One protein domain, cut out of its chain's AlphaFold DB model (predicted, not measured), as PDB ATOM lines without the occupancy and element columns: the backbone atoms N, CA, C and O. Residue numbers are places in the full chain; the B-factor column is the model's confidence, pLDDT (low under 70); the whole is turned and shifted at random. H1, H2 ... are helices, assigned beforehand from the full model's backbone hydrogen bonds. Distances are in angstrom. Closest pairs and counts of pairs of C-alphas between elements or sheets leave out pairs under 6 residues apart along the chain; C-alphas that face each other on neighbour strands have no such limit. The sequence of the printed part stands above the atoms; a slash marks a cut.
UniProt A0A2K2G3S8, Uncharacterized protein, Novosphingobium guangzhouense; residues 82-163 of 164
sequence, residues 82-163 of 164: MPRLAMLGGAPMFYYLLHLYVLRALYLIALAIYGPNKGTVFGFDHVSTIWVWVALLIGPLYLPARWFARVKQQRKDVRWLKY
ATOM      1  N   MET A  82     155.436  97.220 139.193       78.44
ATOM      2  CA  MET A  82     154.147  97.133 138.505       78.44
ATOM      3  C   MET A  82     153.052  96.477 139.365       78.44
ATOM      4  O   MET A  82     151.972  97.057 139.475       78.44
ATOM      5  N   PRO A  83     153.301  95.362 140.086       74.38
ATOM      6  CA  PRO A  83     152.294  94.777 140.972       74.38
ATOM      7  C   PRO A  83     151.871  95.717 142.109       74.38
ATOM      8  O   PRO A  83     150.719  95.691 142.531       74.38
ATOM      9  N   ARG A  84     152.781  96.568 142.609       72.38
ATOM     10  CA  ARG A  84     152.477  97.543 143.673       72.38
ATOM     11  C   ARG A  84     151.599  98.675 143.142       72.38
ATOM     12  O   ARG A  84     150.637  99.060 143.799       72.38
ATOM     13  N   LEU A  85     151.898  99.156 141.936       73.38
ATOM     14  CA  LEU A  85     151.110 100.185 141.257       73.38
ATOM     15  C   LEU A  85     149.719  99.660 140.862       73.38
ATOM     16  O   LEU A  85     148.715 100.335 141.070       73.38
ATOM     17  N   ALA A  86     149.640  98.417 140.385       74.19
ATOM     18  CA  ALA A  86     148.378  97.761 140.059       74.19
ATOM     19  C   ALA A  86     147.478  97.562 141.292       74.19
ATOM     20  O   ALA A  86     146.256  97.612 141.173       74.19
ATOM     21  N   MET A  87     148.053  97.385 142.489       70.38
ATOM     22  CA  MET A  87     147.278  97.305 143.736       70.38
ATOM     23  C   MET A  87     146.621  98.639 144.108       70.38
ATOM     24  O   MET A  87     145.501  98.619 144.610       70.38
ATOM     25  N   LEU A  88     147.265  99.780 143.825       70.06
ATOM     26  CA  LEU A  88     146.636 101.101 143.982       70.06
ATOM     27  C   LEU A  88     145.421 101.250 143.056       70.06
ATOM     28  O   LEU A  88     144.377 101.738 143.476       70.06
ATOM     29  N   GLY A  89     145.547 100.785 141.810       69.38
ATOM     30  CA  GLY A  89     144.482 100.852 140.805       69.38
ATOM     31  C   GLY A  89     143.425  99.743 140.887       69.38
ATOM     32  O   GLY A  89     142.436  99.807 140.167       69.38
ATOM     33  N   GLY A  90     143.607  98.721 141.731       71.88
ATOM     34  CA  GLY A  90     142.712  97.556 141.797       71.88
ATOM     35  C   GLY A  90     141.394  97.804 142.542       71.88
ATOM     36  O   GLY A  90     140.409  97.092 142.318       71.88
ATOM     37  N   ALA A  91     141.366  98.814 143.414       77.12
ATOM     38  CA  ALA A  91     140.192  99.206 144.190       77.12
ATOM     39  C   ALA A  91     140.090 100.740 144.327       77.12
ATOM     40  O   ALA A  91     140.154 101.279 145.438       77.12
ATOM     41  N   PRO A  92     139.959 101.467 143.201       79.88
ATOM     42  CA  PRO A  92     139.959 102.925 143.201       79.88
ATOM     43  C   PRO A  92     138.749 103.486 143.956       79.88
ATOM     44  O   PRO A  92     138.889 104.476 144.667       79.88
ATOM     45  N   MET A  93     137.588 102.824 143.875       81.44
ATOM     46  CA  MET A  93     136.376 103.239 144.591       81.44
ATOM     47  C   MET A  93     136.503 103.038 146.100       81.44
ATOM     48  O   MET A  93     136.110 103.915 146.864       81.44
ATOM     49  N   PHE A  94     137.109 101.937 146.548       83.56
ATOM     50  CA  PHE A  94     137.383 101.730 147.970       83.56
ATOM     51  C   PHE A  94     138.314 102.807 148.534       83.56
ATOM     52  O   PHE A  94     137.999 103.411 149.556       83.56
ATOM     53  N   TYR A  95     139.428 103.097 147.849       84.12
ATOM     54  CA  TYR A  95     140.317 104.192 148.249       84.12
ATOM     55  C   TYR A  95     139.572 105.534 148.242       84.12
ATOM     56  O   TYR A  95     139.706 106.324 149.179       84.12
ATOM     57  N   TYR A  96     138.744 105.773 147.220       85.38
ATOM     58  CA  TYR A  96     137.933 106.980 147.103       85.38
ATOM     59  C   TYR A  96     136.978 107.163 148.297       85.38
ATOM     60  O   TYR A  96     136.931 108.220 148.916       85.38
ATOM     61  N   LEU A  97     136.250 106.123 148.683       87.62
ATOM     62  CA  LEU A  97     135.345 106.206 149.826       87.62
ATOM     63  C   LEU A  97     136.121 106.339 151.140       87.62
ATOM     64  O   LEU A  97     135.832 107.225 151.942       87.62
ATOM     65  N   LEU A  98     137.143 105.507 151.347       87.94
ATOM     66  CA  LEU A  98     137.895 105.471 152.598       87.94
ATOM     67  C   LEU A  98     138.587 106.811 152.881       87.94
ATOM     68  O   LEU A  98     138.459 107.324 153.993       87.94
ATOM     69  N   HIS A  99     139.259 107.419 151.896       86.50
ATOM     70  CA  HIS A  99     139.909 108.715 152.120       86.50
ATOM     71  C   HIS A  99     138.895 109.827 152.431       86.50
ATOM     72  O   HIS A  99     139.180 110.661 153.289       86.50
ATOM     73  N   LEU A 100     137.708 109.825 151.803       89.06
ATOM     74  CA  LEU A 100     136.653 110.799 152.101       89.06
ATOM     75  C   LEU A 100     136.141 110.660 153.536       89.06
ATOM     76  O   LEU A 100     136.005 111.666 154.234       89.06
ATOM     77  N   TYR A 101     135.890 109.434 153.999       90.25
ATOM     78  CA  TYR A 101     135.449 109.200 155.375       90.25
ATOM     79  C   TYR A 101     136.528 109.567 156.396       90.25
ATOM     80  O   TYR A 101     136.214 110.194 157.406       90.25
ATOM     81  N   VAL A 102     137.796 109.248 156.120       90.62
ATOM     82  CA  VAL A 102     138.922 109.632 156.986       90.62
ATOM     83  C   VAL A 102     139.065 111.151 157.050       90.62
ATOM     84  O   VAL A 102     139.148 111.705 158.144       90.62
ATOM     85  N   LEU A 103     139.020 111.845 155.908       89.88
ATOM     86  CA  LEU A 103     139.038 113.310 155.872       89.88
ATOM     87  C   LEU A 103     137.865 113.906 156.650       89.88
ATOM     88  O   LEU A 103     138.049 114.854 157.410       89.88
ATOM     89  N   ARG A 104     136.665 113.336 156.503       89.56
ATOM     90  CA  ARG A 104     135.481 113.784 157.240       89.56
ATOM     91  C   ARG A 104     135.633 113.574 158.746       89.56
ATOM     92  O   ARG A 104     135.268 114.467 159.505       89.56
ATOM     93  N   ALA A 105     136.171 112.437 159.178       90.06
ATOM     94  CA  ALA A 105     136.420 112.160 160.589       90.06
ATOM     95  C   ALA A 105     137.447 113.139 161.176       90.06
ATOM     96  O   ALA A 105     137.184 113.754 162.205       90.06
ATOM     97  N   LEU A 106     138.566 113.356 160.479       88.81
ATOM     98  CA  LEU A 106     139.585 114.332 160.875       88.81
ATOM     99  C   LEU A 106     139.017 115.751 160.956       88.81
ATOM    100  O   LEU A 106     139.310 116.470 161.906       88.81
ATOM    101  N   TYR A 107     138.164 116.133 160.005       87.94
ATOM    102  CA  TYR A 107     137.463 117.414 160.028       87.94
ATOM    103  C   TYR A 107     136.579 117.566 161.274       87.94
ATOM    104  O   TYR A 107     136.626 118.603 161.928       87.94
ATOM    105  N   LEU A 108     135.789 116.545 161.627       88.06
ATOM    106  CA  LEU A 108     134.921 116.592 162.809       88.06
ATOM    107  C   LEU A 108     135.730 116.644 164.111       88.06
ATOM    108  O   LEU A 108     135.365 117.389 165.015       88.06
ATOM    109  N   ILE A 109     136.840 115.905 164.190       89.19
ATOM    110  CA  ILE A 109     137.764 115.951 165.332       89.19
ATOM    111  C   ILE A 109     138.385 117.345 165.456       89.19
ATOM    112  O   ILE A 109     138.382 117.923 166.539       89.19
ATOM    113  N   ALA A 110     138.871 117.915 164.351       86.50
ATOM    114  CA  ALA A 110     139.436 119.261 164.347       86.50
ATOM    115  C   ALA A 110     138.396 120.308 164.769       86.50
ATOM    116  O   ALA A 110     138.700 121.168 165.590       86.50
ATOM    117  N   LEU A 111     137.161 120.195 164.278       87.38
ATOM    118  CA  LEU A 111     136.062 121.074 164.669       87.38
ATOM    119  C   LEU A 111     135.713 120.940 166.159       87.38
ATOM    120  O   LEU A 111     135.414 121.941 166.798       87.38
ATOM    121  N   ALA A 112     135.770 119.731 166.722       87.38
ATOM    122  CA  ALA A 112     135.491 119.496 168.139       87.38
ATOM    123  C   ALA A 112     136.596 120.032 169.068       87.38
ATOM    124  O   ALA A 112     136.291 120.498 170.160       87.38
ATOM    125  N   ILE A 113     137.866 119.973 168.644       88.12
ATOM    126  CA  ILE A 113     139.014 120.425 169.448       88.12
ATOM    127  C   ILE A 113     139.229 121.937 169.320       88.12
ATOM    128  O   ILE A 113     139.429 122.618 170.321       88.12
ATOM    129  N   TYR A 114     139.218 122.459 168.092       83.75
ATOM    130  CA  TYR A 114     139.596 123.845 167.795       83.75
ATOM    131  C   TYR A 114     138.400 124.776 167.583       83.75
ATOM    132  O   TYR A 114     138.574 125.993 167.554       83.75
ATOM    133  N   GLY A 115     137.192 124.232 167.428       80.56
ATOM    134  CA  GLY A 115     136.031 125.015 167.022       80.56
ATOM    135  C   GLY A 115     136.106 125.476 165.557       80.56
ATOM    136  O   GLY A 115     137.053 125.169 164.824       80.56
ATOM    137  N   PRO A 116     135.073 126.177 165.071       83.44
ATOM    138  CA  PRO A 116     135.046 126.687 163.706       83.44
ATOM    139  C   PRO A 116     135.955 127.921 163.547       83.44
ATOM    140  O   PRO A 116     135.873 128.864 164.326       83.44
ATOM    141  N   ASN A 117     136.792 127.932 162.501       79.38
ATOM    142  CA  ASN A 117     137.713 129.042 162.194       79.38
ATOM    143  C   ASN A 117     137.205 129.931 161.034       79.38
ATOM    144  O   ASN A 117     137.501 131.120 160.953       79.38
ATOM    145  N   LYS A 118     136.403 129.372 160.118       74.19
ATOM    146  CA  LYS A 118     135.826 130.073 158.957       74.19
ATOM    147  C   LYS A 118     134.298 130.044 159.049       74.19
ATOM    148  O   LYS A 118     133.631 129.311 158.322       74.19
ATOM    149  N   GLY A 119     133.736 130.818 159.975       77.25
ATOM    150  CA  GLY A 119     132.289 130.878 160.206       77.25
ATOM    151  C   GLY A 119     131.772 129.636 160.933       77.25
ATOM    152  O   GLY A 119     131.908 129.545 162.145       77.25
ATOM    153  N   THR A 120     131.183 128.683 160.205       74.50
ATOM    154  CA  THR A 120     130.648 127.420 160.760       74.50
ATOM    155  C   THR A 120     131.523 126.201 160.461       74.50
ATOM    156  O   THR A 120     131.210 125.095 160.904       74.50
ATOM    157  N   VAL A 121     132.618 126.382 159.713       74.44
ATOM    158  CA  VAL A 121     133.487 125.287 159.267       74.44
ATOM    159  C   VAL A 121     134.942 125.490 159.677       74.44
ATOM    160  O   VAL A 121     135.429 126.613 159.834       74.44
ATOM    161  N   PHE A 122     135.656 124.379 159.835       76.94
ATOM    162  CA  PHE A 122     137.108 124.372 159.998       76.94
ATOM    163  C   PHE A 122     137.785 124.295 158.620       76.94
ATOM    164  O   PHE A 122     137.541 123.362 157.856       76.94
ATOM    165  N   GLY A 123     138.620 125.277 158.279       75.56
ATOM    166  CA  GLY A 123     139.269 125.364 156.969       75.56
ATOM    167  C   GLY A 123     140.731 125.784 157.073       75.56
ATOM    168  O   GLY A 123     141.112 126.473 158.015       75.56
ATOM    169  N   PHE A 124     141.535 125.367 156.094       75.81
ATOM    170  CA  PHE A 124     142.937 125.768 155.962       75.81
ATOM    171  C   PHE A 124     143.068 126.975 155.026       75.81
ATOM    172  O   PHE A 124     142.448 127.002 153.964       75.81
ATOM    173  N   ASP A 125     143.906 127.946 155.392       77.94
ATOM    174  CA  ASP A 125     144.132 129.173 154.611       77.94
ATOM    175  C   ASP A 125     145.114 128.999 153.443       77.94
ATOM    176  O   ASP A 125     145.128 129.801 152.507       77.94
ATOM    177  N   HIS A 126     145.932 127.944 153.470       83.12
ATOM    178  CA  HIS A 126     147.008 127.740 152.505       83.12
ATOM    179  C   HIS A 126     146.858 126.437 151.720       83.12
ATOM    180  O   HIS A 126     146.663 125.355 152.275       83.12
ATOM    181  N   VAL A 127     147.057 126.530 150.401       81.44
ATOM    182  CA  VAL A 127     147.075 125.370 149.495       81.44
ATOM    183  C   VAL A 127     148.242 124.427 149.814       81.44
ATOM    184  O   VAL A 127     148.121 123.218 149.642       81.44
ATOM    185  N   SER A 128     149.360 124.946 150.329       82.44
ATOM    186  CA  SER A 128     150.504 124.130 150.761       82.44
ATOM    187  C   SER A 128     150.118 123.126 151.849       82.44
ATOM    188  O   SER A 128     150.534 121.970 151.789       82.44
ATOM    189  N   THR A 129     149.258 123.520 152.789       84.00
ATOM    190  CA  THR A 129     148.756 122.635 153.845       84.00
ATOM    191  C   THR A 129     147.968 121.460 153.266       84.00
ATOM    192  O   THR A 129     148.092 120.342 153.757       84.00
ATOM    193  N   ILE A 130     147.228 121.672 152.172       85.06
ATOM    194  CA  ILE A 130     146.512 120.596 151.468       85.06
ATOM    195  C   ILE A 130     147.507 119.562 150.929       85.06
ATOM    196  O   ILE A 130     147.308 118.366 151.123       85.06
ATOM    197  N   TRP A 131     148.609 120.000 150.313       84.75
ATOM    198  CA  TRP A 131     149.646 119.092 149.805       84.75
ATOM    199  C   TRP A 131     150.331 118.290 150.914       84.75
ATOM    200  O   TRP A 131     150.596 117.100 150.728       84.75
ATOM    201  N   VAL A 132     150.558 118.902 152.080       86.69
ATOM    202  CA  VAL A 132     151.078 118.197 153.262       86.69
ATOM    203  C   VAL A 132     150.104 117.104 153.704       86.69
ATOM    204  O   VAL A 132     150.522 115.966 153.899       86.69
ATOM    205  N   TRP A 133     148.805 117.404 153.787       85.38
ATOM    206  CA  TRP A 133     147.788 116.401 154.124       85.38
ATOM    207  C   TRP A 133     147.677 115.287 153.083       85.38
ATOM    208  O   TRP A 133     147.519 114.129 153.460       85.38
ATOM    209  N   VAL A 134     147.813 115.593 151.788       85.25
ATOM    210  CA  VAL A 134     147.859 114.572 150.728       85.25
ATOM    211  C   VAL A 134     149.034 113.621 150.953       85.25
ATOM    212  O   VAL A 134     148.839 112.405 150.973       85.25
ATOM    213  N   ALA A 135     150.239 114.154 151.171       86.50
ATOM    214  CA  ALA A 135     151.428 113.345 151.432       86.50
ATOM    215  C   ALA A 135     151.304 112.535 152.734       86.50
ATOM    216  O   ALA A 135     151.713 111.375 152.786       86.50
ATOM    217  N   LEU A 136     150.692 113.115 153.767       88.12
ATOM    218  CA  LEU A 136     150.473 112.453 155.048       88.12
ATOM    219  C   LEU A 136     149.449 111.317 154.944       88.12
ATOM    220  O   LEU A 136     149.643 110.270 155.554       88.12
ATOM    221  N   LEU A 137     148.372 111.501 154.177       85.19
ATOM    222  CA  LEU A 137     147.278 110.534 154.067       85.19
ATOM    223  C   LEU A 137     147.566 109.414 153.063       85.19
ATOM    224  O   LEU A 137     147.073 108.301 153.245       85.19
ATOM    225  N   ILE A 138     148.385 109.648 152.032       81.62
ATOM    226  CA  ILE A 138     148.637 108.633 150.999       81.62
ATOM    227  C   ILE A 138     149.275 107.359 151.572       81.62
ATOM    228  O   ILE A 138     148.891 106.257 151.183       81.62
ATOM    229  N   GLY A 139     150.197 107.497 152.531       82.56
ATOM    230  CA  GLY A 139     150.887 106.372 153.167       82.56
ATOM    231  C   GLY A 139     149.949 105.479 153.993       82.56
ATOM    232  O   GLY A 139     149.830 104.290 153.689       82.56
ATOM    233  N   PRO A 140     149.241 106.025 154.998       83.50
ATOM    234  CA  PRO A 140     148.294 105.276 155.818       83.50
ATOM    235  C   PRO A 140     147.158 104.654 155.006       83.50
ATOM    236  O   PRO A 140     146.815 103.499 155.235       83.50
ATOM    237  N   LEU A 141     146.606 105.379 154.025       82.75
ATOM    238  CA  LEU A 141     145.491 104.902 153.197       82.75
ATOM    239  C   LEU A 141     145.912 103.831 152.176       82.75
ATOM    240  O   LEU A 141     145.077 103.048 151.715       82.75
ATOM    241  N   TYR A 142     147.202 103.755 151.837       79.75
ATOM    242  CA  TYR A 142     147.719 102.741 150.922       79.75
ATOM    243  C   TYR A 142     147.612 101.323 151.496       79.75
ATOM    244  O   TYR A 142     147.300 100.383 150.761       79.75
ATOM    245  N   LEU A 143     147.837 101.146 152.801       81.38
ATOM    246  CA  LEU A 143     147.812  99.822 153.430       81.38
ATOM    247  C   LEU A 143     146.410  99.173 153.382       81.38
ATOM    248  O   LEU A 143     146.320  98.042 152.885       81.38
ATOM    249  N   PRO A 144     145.314  99.858 153.782       81.31
ATOM    250  CA  PRO A 144     143.949  99.357 153.628       81.31
ATOM    251  C   PRO A 144     143.580  99.088 152.171       81.31
ATOM    252  O   PRO A 144     143.008  98.042 151.870       81.31
ATOM    253  N   ALA A 145     143.937  99.994 151.254       80.38
ATOM    254  CA  ALA A 145     143.627  99.829 149.836       80.38
ATOM    255  C   ALA A 145     144.320  98.595 149.243       80.38
ATOM    256  O   ALA A 145     143.700  97.805 148.532       80.38
ATOM    257  N   ARG A 146     145.587  98.363 149.607       79.62
ATOM    258  CA  ARG A 146     146.342  97.177 149.190       79.62
ATOM    259  C   ARG A 146     145.770  95.886 149.774       79.62
ATOM    260  O   ARG A 146     145.822  94.844 149.114       79.62
ATOM    261  N   TRP A 147     145.291  95.919 151.016       82.06
ATOM    262  CA  TRP A 147     144.634  94.772 151.638       82.06
ATOM    263  C   TRP A 147     143.316  94.452 150.928       82.06
ATOM    264  O   TRP A 147     143.138  93.323 150.471       82.06
ATOM    265  N   PHE A 148     142.458  95.452 150.719       80.38
ATOM    266  CA  PHE A 148     141.176  95.276 150.037       80.38
ATOM    267  C   PHE A 148     141.355  94.803 148.588       80.38
ATOM    268  O   PHE A 148     140.670  93.881 148.154       80.38
ATOM    269  N   ALA A 149     142.342  95.343 147.863       79.06
ATOM    270  CA  ALA A 149     142.677  94.884 146.517       79.06
ATOM    271  C   ALA A 149     143.068  93.393 146.486       79.06
ATOM    272  O   ALA A 149     142.636  92.662 145.595       79.06
ATOM    273  N   ARG A 150     143.836  92.911 147.477       78.00
ATOM    274  CA  ARG A 150     144.179  91.483 147.604       78.00
ATOM    275  C   ARG A 150     142.962  90.626 147.951       78.00
ATOM    276  O   ARG A 150     142.774  89.578 147.337       78.00
ATOM    277  N   VAL A 151     142.116  91.080 148.875       76.19
ATOM    278  CA  VAL A 151     140.877  90.376 149.246       76.19
ATOM    279  C   VAL A 151     139.933  90.271 148.049       76.19
ATOM    280  O   VAL A 151     139.430  89.184 147.774       76.19
ATOM    281  N   LYS A 152     139.759  91.349 147.277       71.50
ATOM    282  CA  LYS A 152     138.959  91.364 146.043       71.50
ATOM    283  C   LYS A 152     139.491  90.388 144.988       71.50
ATOM    284  O   LYS A 152     138.707  89.738 144.302       71.50
ATOM    285  N   GLN A 153     140.811  90.250 144.863       71.25
ATOM    286  CA  GLN A 153     141.422  89.292 143.932       71.25
ATOM    287  C   GLN A 153     141.249  87.829 144.368       71.25
ATOM    288  O   GLN A 153     141.129  86.959 143.503       71.25
ATOM    289  N   GLN A 154     141.227  87.562 145.678       72.06
ATOM    290  CA  GLN A 154     141.053  86.220 146.246       72.06
ATOM    291  C   GLN A 154     139.579  85.793 146.319       72.06
ATOM    292  O   GLN A 154     139.259  84.639 146.052       72.06
ATOM    293  N   ARG A 155     138.667  86.714 146.647       68.44
ATOM    294  CA  ARG A 155     137.224  86.469 146.808       68.44
ATOM    295  C   ARG A 155     136.463  86.835 145.530       68.44
ATOM    296  O   ARG A 155     135.654  87.761 145.522       68.44
ATOM    297  N   LYS A 156     136.705  86.094 144.443       62.81
ATOM    298  CA  LYS A 156     135.948  86.249 143.180       62.81
ATOM    299  C   LYS A 156     134.498  85.750 143.271       62.81
ATOM    300  O   LYS A 156     133.709  86.021 142.371       62.81
ATOM    301  N   ASP A 157     134.153  85.069 144.362       63.00
ATOM    302  CA  ASP A 157     132.840  84.455 144.585       63.00
ATOM    303  C   ASP A 157     131.725  85.481 144.843       63.00
ATOM    304  O   ASP A 157     130.552  85.217 144.582       63.00
ATOM    305  N   VAL A 158     132.062  86.684 145.317       67.38
ATOM    306  CA  VAL A 158     131.068  87.704 145.675       67.38
ATOM    307  C   VAL A 158     130.880  88.687 144.519       67.38
ATOM    308  O   VAL A 158     131.693  89.583 144.297       67.38
ATOM    309  N   ARG A 159     129.763  88.561 143.789       62.09
ATOM    310  CA  ARG A 159     129.450  89.394 142.607       62.09
ATOM    311  C   ARG A 159     129.445  90.906 142.876       62.09
ATOM    312  O   ARG A 159     129.785  91.670 141.976       62.09
ATOM    313  N   TRP A 160     129.094  91.352 144.086       67.44
ATOM    314  CA  TRP A 160     129.017  92.783 144.421       67.44
ATOM    315  C   TRP A 160     130.394  93.449 144.578       67.44
ATOM    316  O   TRP A 160     130.570  94.603 144.196       67.44
ATOM    317  N   LEU A 161     131.412  92.688 145.003       59.03
ATOM    318  CA  LEU A 161     132.810  93.141 145.082       59.03
ATOM    319  C   LEU A 161     133.417  93.476 143.711       59.03
ATOM    320  O   LEU A 161     134.486  94.069 143.645       59.03
ATOM    321  N   LYS A 162     132.753  93.126 142.603       58.56
ATOM    322  CA  LYS A 162     133.175  93.537 141.259       58.56
ATOM    323  C   LYS A 162     132.964  95.039 141.019       58.56
ATOM    324  O   LYS A 162     133.716  95.621 140.240       58.56
ATOM    325  N   TYR A 163     131.983  95.648 141.692       61.50
ATOM    326  CA  TYR A 163     131.598  97.054 141.519       61.50
ATOM    327  C   TYR A 163     132.299  98.025 142.490       61.50
ATOM    328  O   TYR A 163     132.272  99.230 142.254       61.50
TER     329      TYR A 163
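What this domain is: This is residues 82 to 163 of the 164 residues of an uncharacterized protein of Novosphingobium guangzhouense (UniProt A0A2K2G3S8). Two long helices, H2 and H3, make an open V, its mouth spanned by residues 115 to 126; near its point H1 packs on H3, and small H4 follows. The printed part has 82 residues with four named helices, H1 to H4 in order, all helix. It is loose, radius of gyration of the C-alphas 16.2 A, spanning 48 by 26 by 17 A.

Where its parts are: Find C-alpha 82 at (154.147, 97.133, 138.505), where H1, residues 82 to 89, begins. H2, residues 92 to 114, runs 32.3 A. H3, residues 127 to 154, runs 39.7 A, with a kink of 41 degrees near residue 140. H4, residues 159 to 162, ends at (133.175, 93.537, 141.259).

How they stand to each other: Look at Tyr 95 and Ala 145, the closest C-alphas of the hairpin H2 and H3, 5.7 A apart; they run opposite ways at a steep tilt of 45 degrees. H1 touches H3, C-alphas 87 and 146 being closest at 5.5 A. Of H3's O i to N i+4 pairs, 20 of 24 are within hydrogen-bond range.

The domain as a whole: The printed part has no cut. The link H2 to H3 is long. Residues 89 and 155 to 163 have pLDDT under 70.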